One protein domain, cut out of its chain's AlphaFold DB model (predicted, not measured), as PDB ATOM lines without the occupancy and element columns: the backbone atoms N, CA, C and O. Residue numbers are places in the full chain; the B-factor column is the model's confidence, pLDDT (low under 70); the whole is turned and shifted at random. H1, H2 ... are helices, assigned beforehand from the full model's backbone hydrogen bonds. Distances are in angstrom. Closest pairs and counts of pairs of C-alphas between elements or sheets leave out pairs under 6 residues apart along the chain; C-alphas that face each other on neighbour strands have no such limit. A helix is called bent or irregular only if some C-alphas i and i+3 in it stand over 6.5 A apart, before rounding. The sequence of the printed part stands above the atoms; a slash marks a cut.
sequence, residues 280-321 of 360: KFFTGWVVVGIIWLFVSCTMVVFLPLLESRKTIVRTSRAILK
ATOM      1  N   LYS A 280     341.462 310.337 452.514       91.94
ATOM      2  CA  LYS A 280     340.890 311.214 453.550       91.94
ATOM      3  C   LYS A 280     341.893 311.514 454.662       91.94
ATOM      4  O   LYS A 280     342.017 312.666 455.067       91.94
ATOM      5  N   PHE A 281     342.625 310.500 455.124       88.81
ATOM      6  CA  PHE A 281     343.653 310.672 456.150       88.81
ATOM      7  C   PHE A 281     344.810 311.543 455.646       88.81
ATOM      8  O   PHE A 281     345.188 312.501 456.314       88.81
ATOM      9  N   PHE A 282     345.311 311.274 454.437       88.62
ATOM     10  CA  PHE A 282     346.349 312.086 453.801       88.62
ATOM     11  C   PHE A 282     345.891 313.536 453.579       88.62
ATOM     12  O   PHE A 282     346.644 314.469 453.835       88.62
ATOM     13  N   THR A 283     344.633 313.744 453.181       90.69
ATOM     14  CA  THR A 283     344.063 315.095 453.051       90.69
ATOM     15  C   THR A 283     344.072 315.826 454.395       90.69
ATOM     16  O   THR A 283     344.530 316.963 454.467       90.69
ATOM     17  N   GLY A 284     343.627 315.169 455.472       91.69
ATOM     18  CA  GLY A 284     343.685 315.727 456.827       91.69
ATOM     19  C   GLY A 284     345.113 316.073 457.255       91.69
ATOM     20  O   GLY A 284     345.349 317.162 457.774       91.69
ATOM     21  N   TRP A 285     346.071 315.192 456.962       88.25
ATOM     22  CA  TRP A 285     347.494 315.416 457.219       88.25
ATOM     23  C   TRP A 285     348.017 316.683 456.534       88.25
ATOM     24  O   TRP A 285     348.624 317.541 457.176       88.25
ATOM     25  N   VAL A 286     347.743 316.824 455.235       90.00
ATOM     26  CA  VAL A 286     348.157 317.993 454.449       90.00
ATOM     27  C   VAL A 286     347.513 319.271 454.990       90.00
ATOM     28  O   VAL A 286     348.201 320.278 455.136       90.00
ATOM     29  N   VAL A 287     346.225 319.237 455.349       94.12
ATOM     30  CA  VAL A 287     345.521 320.397 455.922       94.12
ATOM     31  C   VAL A 287     346.143 320.832 457.249       94.12
ATOM     32  O   VAL A 287     346.399 322.021 457.430       94.12
ATOM     33  N   VAL A 288     346.436 319.894 458.156       93.00
ATOM     34  CA  VAL A 288     347.115 320.206 459.426       93.00
ATOM     35  C   VAL A 288     348.492 320.820 459.168       93.00
ATOM     36  O   VAL A 288     348.828 321.830 459.784       93.00
ATOM     37  N   GLY A 289     349.253 320.274 458.214       91.31
ATOM     38  CA  GLY A 289     350.537 320.842 457.798       91.31
ATOM     39  C   GLY A 289     350.413 322.280 457.287       91.31
ATOM     40  O   GLY A 289     351.180 323.147 457.697       91.31
ATOM     41  N   ILE A 290     349.407 322.569 456.457       91.50
ATOM     42  CA  ILE A 290     349.144 323.924 455.949       91.50
ATOM     43  C   ILE A 290     348.776 324.883 457.089       91.50
ATOM     44  O   ILE A 290     349.318 325.986 457.152       91.50
ATOM     45  N   ILE A 291     347.891 324.475 458.006       94.94
ATOM     46  CA  ILE A 291     347.512 325.293 459.172       94.94
ATOM     47  C   ILE A 291     348.752 325.627 460.002       94.94
ATOM     48  O   ILE A 291     348.962 326.789 460.349       94.94
ATOM     49  N   TRP A 292     349.593 324.629 460.273       94.06
ATOM     50  CA  TRP A 292     350.834 324.829 461.011       94.06
ATOM     51  C   TRP A 292     351.743 325.835 460.295       94.06
ATOM     52  O   TRP A 292     352.199 326.788 460.921       94.06
ATOM     53  N   LEU A 293     351.935 325.712 458.978       90.69
ATOM     54  CA  LEU A 293     352.737 326.668 458.204       90.69
ATOM     55  C   LEU A 293     352.217 328.109 458.321       90.69
ATOM     56  O   LEU A 293     353.014 329.022 458.538       90.69
ATOM     57  N   PHE A 294     350.901 328.327 458.233       92.56
ATOM     58  CA  PHE A 294     350.317 329.665 458.390       92.56
ATOM     59  C   PHE A 294     350.487 330.221 459.804       92.56
ATOM     60  O   PHE A 294     350.839 331.394 459.956       92.56
ATOM     61  N   VAL A 295     350.276 329.397 460.834       94.50
ATOM     62  CA  VAL A 295     350.471 329.808 462.233       94.50
ATOM     63  C   VAL A 295     351.937 330.160 462.481       94.50
ATOM     64  O   VAL A 295     352.216 331.254 462.969       94.50
ATOM     65  N   SER A 296     352.874 329.301 462.071       91.38
ATOM     66  CA  SER A 296     354.315 329.546 462.206       91.38
ATOM     67  C   SER A 296     354.755 330.802 461.459       91.38
ATOM     68  O   SER A 296     355.448 331.634 462.034       91.38
ATOM     69  N   CYS A 297     354.314 330.988 460.211       89.50
ATOM     70  CA  CYS A 297     354.613 332.189 459.430       89.50
ATOM     71  C   CYS A 297     354.089 333.452 460.127       89.50
ATOM     72  O   CYS A 297     354.816 334.430 460.281       89.50
ATOM     73  N   THR A 298     352.855 333.406 460.633       91.12
ATOM     74  CA  THR A 298     352.259 334.530 461.365       91.12
ATOM     75  C   THR A 298     353.062 334.848 462.627       91.12
ATOM     76  O   THR A 298     353.360 336.010 462.892       91.12
ATOM     77  N   MET A 299     353.459 333.833 463.395       90.25
ATOM     78  CA  MET A 299     354.275 334.039 464.590       90.25
ATOM     79  C   MET A 299     355.645 334.623 464.235       90.25
ATOM     80  O   MET A 299     356.002 335.662 464.770       90.25
ATOM     81  N   VAL A 300     356.382 334.031 463.296       87.12
ATOM     82  CA  VAL A 300     357.740 334.482 462.940       87.12
ATOM     83  C   VAL A 300     357.743 335.887 462.330       87.12
ATOM     84  O   VAL A 300     358.646 336.666 462.611       87.12
ATOM     85  N   VAL A 301     356.730 336.250 461.539       86.88
ATOM     86  CA  VAL A 301     356.663 337.578 460.910       86.88
ATOM     87  C   VAL A 301     356.150 338.640 461.882       86.88
ATOM     88  O   VAL A 301     356.732 339.718 461.985       86.88
ATOM     89  N   PHE A 302     355.053 338.380 462.599       89.62
ATOM     90  CA  PHE A 302     354.387 339.423 463.384       89.62
ATOM     91  C   PHE A 302     354.866 339.511 464.832       89.62
ATOM     92  O   PHE A 302     354.849 340.609 465.387       89.62
ATOM     93  N   LEU A 303     355.290 338.412 465.459       87.25
ATOM     94  CA  LEU A 303     355.698 338.424 466.868       87.25
ATOM     95  C   LEU A 303     356.934 339.313 467.099       87.25
ATOM     96  O   LEU A 303     356.836 340.206 467.944       87.25
ATOM     97  N   PRO A 304     358.022 339.226 466.302       86.50
ATOM     98  CA  PRO A 304     359.156 340.140 466.448       86.50
ATOM     99  C   PRO A 304     358.765 341.603 466.221       86.50
ATOM    100  O   PRO A 304     359.244 342.492 466.925       86.50
ATOM    101  N   LEU A 305     357.844 341.867 465.282       84.00
ATOM    102  CA  LEU A 305     357.325 343.214 465.025       84.00
ATOM    103  C   LEU A 305     356.515 343.756 466.204       84.00
ATOM    104  O   LEU A 305     356.563 344.958 466.456       84.00
ATOM    105  N   LEU A 306     355.763 342.902 466.906       85.50
ATOM    106  CA  LEU A 306     354.973 343.250 468.089       85.50
ATOM    107  C   LEU A 306     355.865 343.540 469.301       85.50
ATOM    108  O   LEU A 306     355.667 344.557 469.971       85.50
ATOM    109  N   GLU A 307     356.855 342.690 469.553       84.00
ATOM    110  CA  GLU A 307     357.795 342.852 470.668       84.00
ATOM    111  C   GLU A 307     358.715 344.060 470.453       84.00
ATOM    112  O   GLU A 307     358.923 344.871 471.359       84.00
ATOM    113  N   SER A 308     359.157 344.273 469.214       80.75
ATOM    114  CA  SER A 308     360.070 345.362 468.864       80.75
ATOM    115  C   SER A 308     359.386 346.719 468.689       80.75
ATOM    116  O   SER A 308     360.075 347.699 468.414       80.75
ATOM    117  N   ARG A 309     358.058 346.851 468.865       85.62
ATOM    118  CA  ARG A 309     357.331 348.119 468.608       85.62
ATOM    119  C   ARG A 309     357.931 349.317 469.330       85.62
ATOM    120  O   ARG A 309     358.074 350.385 468.739       85.62
ATOM    121  N   LYS A 310     358.284 349.152 470.607       83.75
ATOM    122  CA  LYS A 310     358.867 350.237 471.412       83.75
ATOM    123  C   LYS A 310     360.238 350.646 470.873       83.75
ATOM    124  O   LYS A 310     360.507 351.839 470.753       83.75
ATOM    125  N   THR A 311     361.061 349.670 470.496       79.94
ATOM    126  CA  THR A 311     362.388 349.880 469.905       79.94
ATOM    127  C   THR A 311     362.286 350.541 468.535       79.94
ATOM    128  O   THR A 311     362.956 351.540 468.304       79.94
ATOM    129  N   ILE A 312     361.386 350.067 467.668       83.44
ATOM    130  CA  ILE A 312     361.116 350.654 466.349       83.44
ATOM    131  C   ILE A 312     360.705 352.117 466.511       83.44
ATOM    132  O   ILE A 312     361.320 352.991 465.915       83.44
ATOM    133  N   VAL A 313     359.737 352.417 467.383       86.38
ATOM    134  CA  VAL A 313     359.303 353.802 467.627       86.38
ATOM    135  C   VAL A 313     360.442 354.661 468.182       86.38
ATOM    136  O   VAL A 313     360.570 355.817 467.780       86.38
ATOM    137  N   ARG A 314     361.282 354.127 469.079       83.88
ATOM    138  CA  ARG A 314     362.445 354.849 469.619       83.88
ATOM    139  C   ARG A 314     363.451 355.182 468.521       83.88
ATOM    140  O   ARG A 314     363.823 356.345 468.390       83.88
ATOM    141  N   THR A 315     363.848 354.194 467.724       86.00
ATOM    142  CA  THR A 315     364.824 354.355 466.640       86.00
ATOM    143  C   THR A 315     364.280 355.247 465.531       86.00
ATOM    144  O   THR A 315     364.962 356.172 465.113       86.00
ATOM    145  N   SER A 316     363.026 355.063 465.114       85.56
ATOM    146  CA  SER A 316     362.387 355.937 464.126       85.56
ATOM    147  C   SER A 316     362.307 357.381 464.618       85.56
ATOM    148  O   SER A 316     362.584 358.290 463.845       85.56
ATOM    149  N   ARG A 317     361.988 357.620 465.899       85.25
ATOM    150  CA  ARG A 317     362.014 358.975 466.478       85.25
ATOM    151  C   ARG A 317     363.426 359.553 466.553       85.25
ATOM    152  O   ARG A 317     363.561 360.753 466.358       85.25
ATOM    153  N   ALA A 318     364.442 358.742 466.841       81.25
ATOM    154  CA  ALA A 318     365.838 359.177 466.850       81.25
ATOM    155  C   ALA A 318     366.299 359.578 465.440       81.25
ATOM    156  O   ALA A 318     366.726 360.708 465.252       81.25
ATOM    157  N   ILE A 319     366.059 358.724 464.438       87.31
ATOM    158  CA  ILE A 319     366.337 359.023 463.022       87.31
ATOM    159  C   ILE A 319     365.614 360.301 462.588       87.31
ATOM    160  O   ILE A 319     366.197 361.152 461.929       87.31
ATOM    161  N   LEU A 320     364.344 360.460 462.973       86.62
ATOM    162  CA  LEU A 320     363.543 361.630 462.618       86.62
ATOM    163  C   LEU A 320     364.068 362.916 463.282       86.62
ATOM    164  O   LEU A 320     364.025 363.977 462.669       86.62
ATOM    165  N   LYS A 321     364.565 362.833 464.522       83.38
ATOM    166  CA  LYS A 321     365.199 363.961 465.223       83.38
ATOM    167  C   LYS A 321     366.544 364.338 464.604       83.38
ATOM    168  O   LYS A 321     366.775 365.530 464.412       83.38
TER     169      LYS A 321
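Overview. This is residues 280 to 321 of the 360 residues of an uncharacterized protein of Zymoseptoria tritici ST99CH_3D7 (UniProt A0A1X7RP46). One long helix, H1, is followed end to end by a shorter one, H2, with a single residue between them; together they make a thin rod with a corner where they meet, and no part folds back on another. The printed part has 42 residues with two named helices, H1 then H2, no named strand, and is all helix. It is extended, with a radius of gyration of the C-alphas of 17.8 A and spans of 59 by 13 by 6 A.

Along the chain. Find C-alpha 280 at (340.890, 311.214, 453.550); from there H1, residues 280 to 307, runs 39.7 A to C-alpha 307. H1 has a kink of 26 degrees near residue 301 and is only just irregular: C-alphas 301 and 304 are 6.6 A apart. Pass Ser 308 and come to H2, residues 309 to 321, which begins at C-alpha 309 at (357.331, 348.119, 468.608) and runs 18.0 A to C-alpha 321 at (365.199, 363.961, 465.223).

Arrangement. H1 and H2 meet only through their link, which is tight. In H2 every O i to N i+4 pair is within hydrogen-bond range; in H1, 22 of 24 are.

Size, cuts and confidence. The C-alphas of Lys 280 and Lys 321, the two farthest apart, are 59.2 A apart. Residues 280 to 321 stand free. The printed part has no cut, its mean pLDDT is 88.1, and no printed residue is under 70.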